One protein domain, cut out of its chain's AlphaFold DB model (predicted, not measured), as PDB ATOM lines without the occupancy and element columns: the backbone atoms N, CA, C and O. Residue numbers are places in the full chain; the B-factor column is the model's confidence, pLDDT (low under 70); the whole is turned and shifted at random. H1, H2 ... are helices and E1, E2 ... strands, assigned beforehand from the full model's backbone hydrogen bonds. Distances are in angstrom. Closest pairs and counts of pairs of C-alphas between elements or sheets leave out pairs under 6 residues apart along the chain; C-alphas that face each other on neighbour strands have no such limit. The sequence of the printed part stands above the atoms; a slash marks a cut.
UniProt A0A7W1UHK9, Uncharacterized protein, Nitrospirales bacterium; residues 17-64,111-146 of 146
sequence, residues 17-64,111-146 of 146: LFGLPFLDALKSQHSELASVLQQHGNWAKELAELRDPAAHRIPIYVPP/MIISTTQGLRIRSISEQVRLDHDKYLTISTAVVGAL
ATOM      1  N   LEU A  17      11.603  41.176  14.297       88.94
ATOM      2  CA  LEU A  17      11.885  41.456  15.706       88.94
ATOM      3  C   LEU A  17      12.179  40.185  16.525       88.94
ATOM      4  O   LEU A  17      12.956  40.219  17.469       88.94
ATOM      5  N   PHE A  18      11.588  39.054  16.137       93.25
ATOM      6  CA  PHE A  18      11.763  37.751  16.786       93.25
ATOM      7  C   PHE A  18      12.657  36.800  15.972       93.25
ATOM      8  O   PHE A  18      12.729  35.604  16.253       93.25
ATOM      9  N   GLY A  19      13.300  37.299  14.912       91.12
ATOM     10  CA  GLY A  19      14.194  36.509  14.074       91.12
ATOM     11  C   GLY A  19      15.545  36.293  14.750       91.12
ATOM     12  O   GLY A  19      16.115  37.238  15.287       91.12
ATOM     13  N   LEU A  20      16.090  35.074  14.654       90.81
ATOM     14  CA  LEU A  20      17.396  34.728  15.233       90.81
ATOM     15  C   LEU A  20      18.507  35.734  14.880       90.81
ATOM     16  O   LEU A  20      19.147  36.212  15.809       90.81
ATOM     17  N   PRO A  21      18.679  36.174  13.611       90.69
ATOM     18  CA  PRO A  21      19.747  37.123  13.286       90.69
ATOM     19  C   PRO A  21      19.620  38.462  14.025       90.69
ATOM     20  O   PRO A  21      20.623  39.066  14.392       90.69
ATOM     21  N   PHE A  22      18.386  38.929  14.241       91.88
ATOM     22  CA  PHE A  22      18.133  40.166  14.972       91.88
ATOM     23  C   PHE A  22      18.368  39.974  16.471       91.88
ATOM     24  O   PHE A  22      19.035  40.800  17.082       91.88
ATOM     25  N   LEU A  23      17.874  38.876  17.052       93.50
ATOM     26  CA  LEU A  23      18.058  38.577  18.473       93.50
ATOM     27  C   LEU A  23      19.534  38.367  18.833       93.50
ATOM     28  O   LEU A  23      19.971  38.863  19.869       93.50
ATOM     29  N   ASP A  24      20.309  37.702  17.975       92.56
ATOM     30  CA  ASP A  24      21.746  37.493  18.177       92.56
ATOM     31  C   ASP A  24      22.512  38.822  18.158       92.56
ATOM     32  O   ASP A  24      23.323  39.089  19.048       92.56
ATOM     33  N   ALA A  25      22.207  39.693  17.190       92.00
ATOM     34  CA  ALA A  25      22.780  41.034  17.131       92.00
ATOM     35  C   ALA A  25      22.366  41.875  18.350       92.00
ATOM     36  O   ALA A  25      23.213  42.500  18.993       92.00
ATOM     37  N   LEU A  26      21.081  41.846  18.713       93.56
ATOM     38  CA  LEU A  26      20.534  42.605  19.831       93.56
ATOM     39  C   LEU A  26      21.133  42.165  21.166       93.56
ATOM     40  O   LEU A  26      21.444  43.013  21.993       93.56
ATOM     41  N   LYS A  27      21.365  40.866  21.371       94.56
ATOM     42  CA  LYS A  27      21.923  40.327  22.618       94.56
ATOM     43  C   LYS A  27      23.294  40.914  22.966       94.56
ATOM     44  O   LYS A  27      23.621  41.007  24.145       94.56
ATOM     45  N   SER A  28      24.071  41.323  21.959       91.88
ATOM     46  CA  SER A  28      25.378  41.966  22.156       91.88
ATOM     47  C   SER A  28      25.296  43.410  22.665       91.88
ATOM     48  O   SER A  28      26.257  43.893  23.255       91.88
ATOM     49  N   GLN A  29      24.161  44.089  22.461       92.44
ATOM     50  CA  GLN A  29      23.969  45.505  22.802       92.44
ATOM     51  C   GLN A  29      22.953  45.700  23.940       92.44
ATOM     52  O   GLN A  29      23.152  46.537  24.810       92.44
ATOM     53  N   HIS A  30      21.893  44.890  23.958       95.31
ATOM     54  CA  HIS A  30      20.769  44.949  24.893       95.31
ATOM     55  C   HIS A  30      20.319  43.525  25.267       95.31
ATOM     56  O   HIS A  30      19.291  43.023  24.804       95.31
ATOM     57  N   SER A  31      21.110  42.841  26.098       94.50
ATOM     58  CA  SER A  31      20.876  41.441  26.490       94.50
ATOM     59  C   SER A  31      19.534  41.216  27.198       94.50
ATOM     60  O   SER A  31      18.873  40.208  26.944       94.50
ATOM     61  N   GLU A  32      19.100  42.162  28.034       95.00
ATOM     62  CA  GLU A  32      17.806  42.111  28.726       95.00
ATOM     63  C   GLU A  32      16.635  42.189  27.742       95.00
ATOM     64  O   GLU A  32      15.744  41.338  27.769       95.00
ATOM     65  N   LEU A  33      16.673  43.140  26.802       95.62
ATOM     66  CA  LEU A  33      15.648  43.262  25.765       95.62
ATOM     67  C   LEU A  33      15.605  42.013  24.875       95.62
ATOM     68  O   LEU A  33      14.524  41.504  24.577       95.62
ATOM     69  N   ALA A  34      16.767  41.480  24.489       95.75
ATOM     70  CA  ALA A  34      16.840  40.238  23.723       95.75
ATOM     71  C   ALA A  34      16.187  39.063  24.474       95.75
ATOM     72  O   ALA A  34      15.466  38.276  23.861       95.75
ATOM     73  N   SER A  35      16.378  38.974  25.796       96.06
ATOM     74  CA  SER A  35      15.726  37.962  26.634       96.06
ATOM     75  C   SER A  35      14.203  38.115  26.645       96.06
ATOM     76  O   SER A  35      13.495  37.124  26.457       96.06
ATOM     77  N   VAL A  36      13.685  39.339  26.810       96.56
ATOM     78  CA  VAL A  36      12.236  39.608  26.769       96.56
ATOM     79  C   VAL A  36      11.651  39.182  25.420       96.56
ATOM     80  O   VAL A  36      10.694  38.407  25.367       96.56
ATOM     81  N   LEU A  37      12.256  39.607  24.310       95.94
ATOM     82  CA  LEU A  37      11.783  39.233  22.974       95.94
ATOM     83  C   LEU A  37      11.823  37.713  22.757       95.94
ATOM     84  O   LEU A  37      10.879  37.145  22.206       95.94
ATOM     85  N   GLN A  38      12.867  37.033  23.233       95.31
ATOM     86  CA  GLN A  38      12.986  35.581  23.118       95.31
ATOM     87  C   GLN A  38      11.881  34.843  23.893       95.31
ATOM     88  O   GLN A  38      11.297  33.897  23.361       95.31
ATOM     89  N   GLN A  39      11.537  35.300  25.103       96.19
ATOM     90  CA  GLN A  39      10.449  34.731  25.912       96.19
ATOM     91  C   GLN A  39       9.080  34.851  25.225       96.19
ATOM     92  O   GLN A  39       8.235  33.964  25.358       96.19
ATOM     93  N   HIS A  40       8.872  35.903  24.429       96.44
ATOM     94  CA  HIS A  40       7.623  36.134  23.701       96.44
ATOM     95  C   HIS A  40       7.628  35.626  22.247       96.44
ATOM     96  O   HIS A  40       6.648  35.816  21.522       96.44
ATOM     97  N   GLY A  41       8.672  34.914  21.810       93.88
ATOM     98  CA  GLY A  41       8.785  34.423  20.432       93.88
ATOM     99  C   GLY A  41       7.654  33.480  19.998       93.88
ATOM    100  O   GLY A  41       7.233  33.518  18.843       93.88
ATOM    101  N   ASN A  42       7.113  32.666  20.912       92.44
ATOM    102  CA  ASN A  42       5.971  31.794  20.605       92.44
ATOM    103  C   ASN A  42       4.691  32.595  20.351       92.44
ATOM    104  O   ASN A  42       3.978  32.308  19.396       92.44
ATOM    105  N   TRP A  43       4.443  33.643  21.138       92.94
ATOM    106  CA  TRP A  43       3.311  34.538  20.903       92.94
ATOM    107  C   TRP A  43       3.402  35.224  19.538       92.94
ATOM    108  O   TRP A  43       2.408  35.299  18.825       92.94
ATOM    109  N   ALA A  44       4.595  35.667  19.136       90.88
ATOM    110  CA  ALA A  44       4.789  36.278  17.826       90.88
ATOM    111  C   ALA A  44       4.494  35.306  16.670       90.88
ATOM    112  O   ALA A  44       3.921  35.713  15.659       90.88
ATOM    113  N   LYS A  45       4.853  34.021  16.822       87.81
ATOM    114  CA  LYS A  45       4.510  32.966  15.855       87.81
ATOM    115  C   LYS A  45       3.003  32.738  15.790       87.81
ATOM    116  O   LYS A  45       2.442  32.798  14.704       87.81
ATOM    117  N   GLU A  46       2.351  32.558  16.939       85.19
ATOM    118  CA  GLU A  46       0.894  32.390  17.018       85.19
ATOM    119  C   GLU A  46       0.155  33.577  16.386       85.19
ATOM    120  O   GLU A  46      -0.786  33.400  15.615       85.19
ATOM    121  N   LEU A  47       0.600  34.804  16.669       84.88
ATOM    122  CA  LEU A  47       0.015  36.010  16.098       84.88
ATOM    123  C   LEU A  47       0.200  36.067  14.578       84.88
ATOM    124  O   LEU A  47      -0.712  36.491  13.873       84.88
ATOM    125  N   ALA A  48       1.362  35.648  14.069       81.31
ATOM    126  CA  ALA A  48       1.616  35.575  12.634       81.31
ATOM    127  C   ALA A  48       0.702  34.543  11.957       81.31
ATOM    128  O   ALA A  48       0.099  34.861  10.937       81.31
ATOM    129  N   GLU A  49       0.527  33.363  12.554       78.62
ATOM    130  CA  GLU A  49      -0.383  32.320  12.058       78.62
ATOM    131  C   GLU A  49      -1.842  32.796  12.011       78.62
ATOM    132  O   GLU A  49      -2.561  32.501  11.059       78.62
ATOM    133  N   LEU A  50      -2.280  33.581  13.001       75.19
ATOM    134  CA  LEU A  50      -3.628  34.161  13.026       75.19
ATOM    135  C   LEU A  50      -3.810  35.344  12.059       75.19
ATOM    136  O   LEU A  50      -4.945  35.682  11.725       75.19
ATOM    137  N   ARG A  51      -2.722  36.003  11.639       68.75
ATOM    138  CA  ARG A  51      -2.760  37.221  10.812       68.75
ATOM    139  C   ARG A  51      -2.386  37.009   9.352       68.75
ATOM    140  O   ARG A  51      -2.686  37.912   8.572       68.75
ATOM    141  N   ASP A  52      -1.725  35.911   8.984       59.53
ATOM    142  CA  ASP A  52      -1.193  35.718   7.630       59.53
ATOM    143  C   ASP A  52      -2.329  35.736   6.583       59.53
ATOM    144  O   ASP A  52      -3.145  34.812   6.522       59.53
ATOM    145  N   PRO A  53      -2.424  36.787   5.743       53.38
ATOM    146  CA  PRO A  53      -3.461  36.874   4.724       53.38
ATOM    147  C   PRO A  53      -3.183  35.959   3.524       53.38
ATOM    148  O   PRO A  53      -4.105  35.694   2.753       53.38
ATOM    149  N   ALA A  54      -1.926  35.533   3.335       54.53
ATOM    150  CA  ALA A  54      -1.444  34.778   2.180       54.53
ATOM    151  C   ALA A  54      -1.444  33.261   2.426       54.53
ATOM    152  O   ALA A  54      -1.693  32.492   1.498       54.53
ATOM    153  N   ALA A  55      -1.232  32.819   3.667       52.47
ATOM    154  CA  ALA A  55      -1.429  31.433   4.073       52.47
ATOM    155  C   ALA A  55      -2.869  31.250   4.571       52.47
ATOM    156  O   ALA A  55      -3.138  31.485   5.739       52.47
ATOM    157  N   HIS A  56      -3.793  30.890   3.670       48.47
ATOM    158  CA  HIS A  56      -5.143  30.369   3.959       48.47
ATOM    159  C   HIS A  56      -5.683  30.753   5.348       48.47
ATOM    160  O   HIS A  56      -5.558  29.958   6.277       48.47
ATOM    161  N   ARG A  57      -6.237  31.974   5.478       56.22
ATOM    162  CA  ARG A  57      -6.793  32.534   6.726       56.22
ATOM    163  C   ARG A  57      -7.329  31.423   7.616       56.22
ATOM    164  O   ARG A  57      -8.297  30.771   7.218       56.22
ATOM    165  N   ILE A  58      -6.731  31.223   8.793       58.34
ATOM    166  CA  ILE A  58      -7.328  30.348   9.796       58.34
ATOM    167  C   ILE A  58      -8.774  30.828   9.976       58.34
ATOM    168  O   ILE A  58      -8.968  31.996  10.324       58.34
ATOM    169  N   PRO A  59      -9.796  29.999   9.684       65.00
ATOM    170  CA  PRO A  59     -11.175  30.404   9.877       65.00
ATOM    171  C   PRO A  59     -11.382  30.696  11.361       65.00
ATOM    172  O   PRO A  59     -11.411  29.777  12.179       65.00
ATOM    173  N   ILE A  60     -11.471  31.981  11.703       74.88
ATOM    174  CA  ILE A  60     -11.916  32.441  13.013       74.88
ATOM    175  C   ILE A  60     -13.432  32.531  12.913       74.88
ATOM    176  O   ILE A  60     -13.970  33.422  12.256       74.88
ATOM    177  N   TYR A  61     -14.117  31.574  13.525       83.69
ATOM    178  CA  TYR A  61     -15.570  31.568  13.608       83.69
ATOM    179  C   TYR A  61     -16.004  32.004  15.002       83.69
ATOM    180  O   TYR A  61     -15.561  31.436  15.997       83.69
ATOM    181  N   VAL A  62     -16.875  33.006  15.076       86.75
ATOM    182  CA  VAL A  62     -17.518  33.417  16.326       86.75
ATOM    183  C   VAL A  62     -18.916  32.802  16.324       86.75
ATOM    184  O   VAL A  62     -19.752  33.242  15.527       86.75
ATOM    185  N   PRO A  63     -19.174  31.756  17.131       87.75
ATOM    186  CA  PRO A  63     -20.495  31.160  17.193       87.75
ATOM    187  C   PRO A  63     -21.504  32.181  17.733       87.75
ATOM    188  O   PRO A  63     -21.178  32.936  18.650       87.75
ATOM    189  N   PRO A  64     -22.736  32.207  17.197       81.56
ATOM    190  CA  PRO A  64     -23.789  33.077  17.715       81.56
ATOM    191  C   PRO A  64     -24.214  32.679  19.134       81.56
ATOM    192  O   PRO A  64     -24.673  33.527  19.897       81.56
ATOM    193  N   MET A 111     -14.249  32.203  20.318       91.00
ATOM    194  CA  MET A 111     -13.909  31.993  18.921       91.00
ATOM    195  C   MET A 111     -13.433  30.561  18.719       91.00
ATOM    196  O   MET A 111     -12.765  29.983  19.581       91.00
ATOM    197  N   ILE A 112     -13.766  30.003  17.565       89.69
ATOM    198  CA  ILE A 112     -13.302  28.705  17.101       89.69
ATOM    199  C   ILE A 112     -12.224  28.951  16.053       89.69
ATOM    200  O   ILE A 112     -12.440  29.676  15.086       89.69
ATOM    201  N   ILE A 113     -11.066  28.345  16.276       87.62
ATOM    202  CA  ILE A 113      -9.881  28.432  15.430       87.62
ATOM    203  C   ILE A 113      -9.644  27.043  14.845       87.62
ATOM    204  O   ILE A 113      -9.511  26.072  15.594       87.62
ATOM    205  N   SER A 114      -9.574  26.945  13.518       83.50
ATOM    206  CA  SER A 114      -9.191  25.707  12.833       83.50
ATOM    207  C   SER A 114      -7.688  25.688  12.568       83.50
ATOM    208  O   SER A 114      -7.186  26.471  11.765       83.50
ATOM    209  N   THR A 115      -6.956  24.811  13.253       77.56
ATOM    210  CA  THR A 115      -5.514  24.625  13.044       77.56
ATOM    211  C   THR A 115      -5.234  23.259  12.423       77.56
ATOM    212  O   THR A 115      -6.108  22.394  12.348       77.56
ATOM    213  N   THR A 116      -3.985  23.013  12.030       78.00
ATOM    214  CA  THR A 116      -3.529  21.684  11.579       78.00
ATOM    215  C   THR A 116      -3.686  20.593  12.646       78.00
ATOM    216  O   THR A 116      -3.707  19.413  12.314       78.00
ATOM    217  N   GLN A 117      -3.832  20.969  13.920       81.38
ATOM    218  CA  GLN A 117      -4.057  20.064  15.052       81.38
ATOM    219  C   GLN A 117      -5.546  19.918  15.422       81.38
ATOM    220  O   GLN A 117      -5.874  19.342  16.467       81.38
ATOM    221  N   GLY A 118      -6.443  20.476  14.606       84.56
ATOM    222  CA  GLY A 118      -7.891  20.434  14.784       84.56
ATOM    223  C   GLY A 118      -8.495  21.746  15.284       84.56
ATOM    224  O   GLY A 118      -7.870  22.808  15.271       84.56
ATOM    225  N   LEU A 119      -9.748  21.660  15.730       88.25
ATOM    226  CA  LEU A 119     -10.492  22.806  16.241       88.25
ATOM    227  C   LEU A 119     -10.042  23.156  17.664       88.25
ATOM    228  O   LEU A 119      -9.769  22.285  18.498       88.25
ATOM    229  N   ARG A 120      -9.960  24.455  17.943       88.44
ATOM    230  CA  ARG A 120      -9.689  25.010  19.272       88.44
ATOM    231  C   ARG A 120     -10.707  26.096  19.574       88.44
ATOM    232  O   ARG A 120     -10.908  26.982  18.753       88.44
ATOM    233  N   ILE A 121     -11.305  26.041  20.760       90.75
ATOM    234  CA  ILE A 121     -12.176  27.100  21.275       90.75
ATOM    235  C   ILE A 121     -11.337  27.979  22.200       90.75
ATOM    236  O   ILE A 121     -10.607  27.466  23.048       90.75
ATOM    237  N   ARG A 122     -11.419  29.298  22.032       91.00
ATOM    238  CA  ARG A 122     -10.767  30.278  22.908       91.00
ATOM    239  C   ARG A 122     -11.768  31.336  23.339       91.00
ATOM    240  O   ARG A 122     -12.616  31.729  22.545       91.00
ATOM    241  N   SER A 123     -11.639  31.835  24.564       92.75
ATOM    242  CA  SER A 123     -12.328  33.063  24.973       92.75
ATOM    243  C   SER A 123     -11.725  34.250  24.222       92.75
ATOM    244  O   SER A 123     -10.506  34.430  24.221       92.75
ATOM    245  N   ILE A 124     -12.575  35.053  23.582       90.62
ATOM    246  CA  ILE A 124     -12.174  36.282  22.890       90.62
ATOM    247  C   ILE A 124     -11.614  37.268  23.912       90.62
ATOM    248  O   ILE A 124     -10.529  37.804  23.708       90.62
ATOM    249  N   SER A 125     -12.315  37.465  25.030       91.56
ATOM    250  CA  SER A 125     -11.901  38.409  26.071       91.56
ATOM    251  C   SER A 125     -10.538  38.043  26.660       91.56
ATOM    252  O   SER A 125      -9.676  38.909  26.791       91.56
ATOM    253  N   GLU A 126     -10.306  36.756  26.943       93.19
ATOM    254  CA  GLU A 126      -9.003  36.307  27.446       93.19
ATOM    255  C   GLU A 126      -7.910  36.431  26.389       93.19
ATOM    256  O   GLU A 126      -6.809  36.867  26.712       93.19
ATOM    257  N   GLN A 127      -8.194  36.100  25.124       91.12
ATOM    258  CA  GLN A 127      -7.213  36.266  24.052       91.12
ATOM    259  C   GLN A 127      -6.801  37.737  23.908       91.12
ATOM    260  O   GLN A 127      -5.609  38.026  23.874       91.12
ATOM    261  N   VAL A 128      -7.766  38.662  23.876       91.00
ATOM    262  CA  VAL A 128      -7.498  40.105  23.770       91.00
ATOM    263  C   VAL A 128      -6.662  40.588  24.950       91.00
ATOM    264  O   VAL A 128      -5.676  41.292  24.741       91.00
ATOM    265  N   ARG A 129      -7.014  40.184  26.176       94.94
ATOM    266  CA  ARG A 129      -6.251  40.540  27.376       94.94
ATOM    267  C   ARG A 129      -4.818  40.009  27.303       94.94
ATOM    268  O   ARG A 129      -3.879  40.774  27.483       94.94
ATOM    269  N   LEU A 130      -4.639  38.728  26.979       93.38
ATOM    270  CA  LEU A 130      -3.317  38.106  26.868       93.38
ATOM    271  C   LEU A 130      -2.458  38.753  25.777       93.38
ATOM    272  O   LEU A 130      -1.259  38.940  25.976       93.38
ATOM    273  N   ASP A 131      -3.046  39.081  24.628       93.19
ATOM    274  CA  ASP A 131      -2.333  39.756  23.544       93.19
ATOM    275  C   ASP A 131      -1.954  41.185  23.929       93.19
ATOM    276  O   ASP A 131      -0.845  41.626  23.622       93.19
ATOM    277  N   HIS A 132      -2.837  41.886  24.640       94.81
ATOM    278  CA  HIS A 132      -2.570  43.220  25.161       94.81
ATOM    279  C   HIS A 132      -1.432  43.219  26.188       94.81
ATOM    280  O   HIS A 132      -0.491  43.995  26.042       94.81
ATOM    281  N   ASP A 133      -1.464  42.312  27.167       96.44
ATOM    282  CA  ASP A 133      -0.443  42.206  28.216       96.44
ATOM    283  C   ASP A 133       0.947  41.914  27.623       96.44
ATOM    284  O   ASP A 133       1.951  42.531  27.998       96.44
ATOM    285  N   LYS A 134       1.012  40.997  26.649       95.31
ATOM    286  CA  LYS A 134       2.256  40.661  25.938       95.31
ATOM    287  C   LYS A 134       2.747  41.827  25.087       95.31
ATOM    288  O   LYS A 134       3.935  42.142  25.128       95.31
ATOM    289  N   TYR A 135       1.846  42.482  24.350       94.94
ATOM    290  CA  TYR A 135       2.174  43.675  23.574       94.94
ATOM    291  C   TYR A 135       2.757  44.768  24.469       94.94
ATOM    292  O   TYR A 135       3.846  45.255  24.183       94.94
ATOM    293  N   LEU A 136       2.085  45.101  25.576       97.12
ATOM    294  CA  LEU A 136       2.556  46.117  26.513       97.12
ATOM    295  C   LEU A 136       3.919  45.761  27.094       97.12
ATOM    296  O   LEU A 136       4.808  46.602  27.085       97.12
ATOM    297  N   THR A 137       4.112  44.516  27.529       96.62
ATOM    298  CA  THR A 137       5.390  44.062  28.096       96.62
ATOM    299  C   THR A 137       6.538  44.255  27.102       96.62
ATOM    300  O   THR A 137       7.572  44.830  27.445       96.62
ATOM    301  N   ILE A 138       6.344  43.839  25.845       95.50
ATOM    302  CA  ILE A 138       7.342  44.020  24.785       95.50
ATOM    303  C   ILE A 138       7.553  45.507  24.485       95.50
ATOM    304  O   ILE A 138       8.694  45.957  24.421       95.50
ATOM    305  N   SER A 139       6.481  46.278  24.303       95.75
ATOM    306  CA  SER A 139       6.568  47.705  23.980       95.75
ATOM    307  C   SER A 139       7.274  48.498  25.075       95.75
ATOM    308  O   SER A 139       8.133  49.317  24.762       95.75
ATOM    309  N   THR A 140       6.971  48.233  26.345       96.62
ATOM    310  CA  THR A 140       7.639  48.869  27.484       96.62
ATOM    311  C   THR A 140       9.121  48.516  27.520       96.62
ATOM    312  O   THR A 140       9.939  49.413  27.699       96.62
ATOM    313  N   ALA A 141       9.485  47.250  27.288       94.88
ATOM    314  CA  ALA A 141      10.889  46.844  27.230       94.88
ATOM    315  C   ALA A 141      11.640  47.522  26.071       94.88
ATOM    316  O   ALA A 141      12.771  47.964  26.250       94.88
ATOM    317  N   VAL A 142      11.012  47.638  24.894       93.44
ATOM    318  CA  VAL A 142      11.602  48.323  23.734       93.44
ATOM    319  C   VAL A 142      11.799  49.807  24.024       93.44
ATOM    320  O   VAL A 142      12.891  50.315  23.813       93.44
ATOM    321  N   VAL A 143      10.772  50.499  24.526       94.19
ATOM    322  CA  VAL A 143      10.854  51.937  24.834       94.19
ATOM    323  C   VAL A 143      11.869  52.213  25.940       94.19
ATOM    324  O   VAL A 143      12.598  53.189  25.844       94.19
ATOM    325  N   GLY A 144      11.951  51.358  26.962       92.00
ATOM    326  CA  GLY A 144      12.931  51.501  28.041       92.00
ATOM    327  C   GLY A 144      14.382  51.249  27.619       92.00
ATOM    328  O   GLY A 144      15.290  51.592  28.369       92.00
ATOM    329  N   ALA A 145      14.603  50.647  26.448       87.44
ATOM    330  CA  ALA A 145      15.930  50.401  25.888       87.44
ATOM    331  C   ALA A 145      16.385  51.473  24.874       87.44
ATOM    332  O   ALA A 145      17.526  51.393  24.413       87.44
ATOM    333  N   LEU A 146      15.506  52.421  24.512       79.94
ATOM    334  CA  LEU A 146      15.808  53.595  23.675       79.94
ATOM    335  C   LEU A 146      16.366  54.743  24.522       79.94
ATOM    336  O   LEU A 146      17.269  55.437  24.005       79.94
TER     337      LEU A 146
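This is residues 17 to 64 and 111 to 146 of the 146 residues of an uncharacterized protein of Nitrospirales bacterium (UniProt A0A7W1UHK9). The model is a long, loose frame: helix H4 makes one long side, H2 and then H3 make the other, and the strand hairpin of E1 and E2 stands at one end. At the other end H1 folds back over H2, which lies between H1 and the last part of H4, while H3 slants away from H4. The printed part has 84 residues with four named helices and two named strands, in the order H1, H2, H3, E1, E2, H4; the sheet is E1 - E2, antiparallel, and the class is mostly helix. The whole is loose, with a radius of gyration of the C-alphas of 15.4 A, and elongated, spanning 48 by 25 by 19 A.

H1 is residues 20 to 27, 10.3 A from first to last C-alpha, and begins with C-alpha 20 at (17.396, 34.728, 15.233). H2 is residues 31 to 39, 12.4 A, and H3 is residues 41 to 51, 15.3 A. After the cut, E1 is residues 111 to 115, 12.6 A, with C-alpha 111 at (-13.909, 31.993, 18.921). E2 is residues 118 to 123, 16.8 A. H4, the longest helix, is residues 124 to 144, 29.8 A, and ends with C-alpha 144 at (12.931, 51.501, 28.041).

H1 and H2 form a helical hairpin and touch, the closest C-alphas being those of Lys 27 and Ala 34, 5.2 A apart. Their tilt of 37 degrees, opposite ways, is only just steep. H2 and H3 meet only through their link. H2 touches H4 at a shallow tilt of 14 degrees, opposite ways; the closest C-alphas are those of Leu 33 and Ala 141, 6.1 A apart, and H4 touches H2 with residues 138 to 142 alone. H3 and H4 are close but not clearly touching, at a steep tilt of 54 degrees, opposite ways; the closest C-alphas, those of Trp 43 and Lys 134, are 8.0 A apart. E1 and E2 are a hairpin of antiparallel neighbours at 152 degrees, with N 113 and O 120 at 2.8 A and N 120 and O 113 at 2.9 A, within hydrogen-bond range. Residues 60 to 61 pair antiparallel with residues 112 to 113 of E1. H1 and H4 are apart. In H1, H2, H3 and H4 every O i to N i+4 pair is within hydrogen-bond range.

The two C-alphas farthest apart are those of Ser 28 and Pro 64, at 50.2 A. Residues 65 to 110 are not printed, and C-alphas 64 and 111 are 10.0 A apart across this cut, which lies in the link from H3 to E1. The links H1 to H2, H2 to H3, E1 to E2 and E2 to H4 are tight. Residues 52 to 64 hold no named element, and residues 51 to 56 stand free. The mean pLDDT of the printed part is 87.1, with residues 51 to 59 under 70.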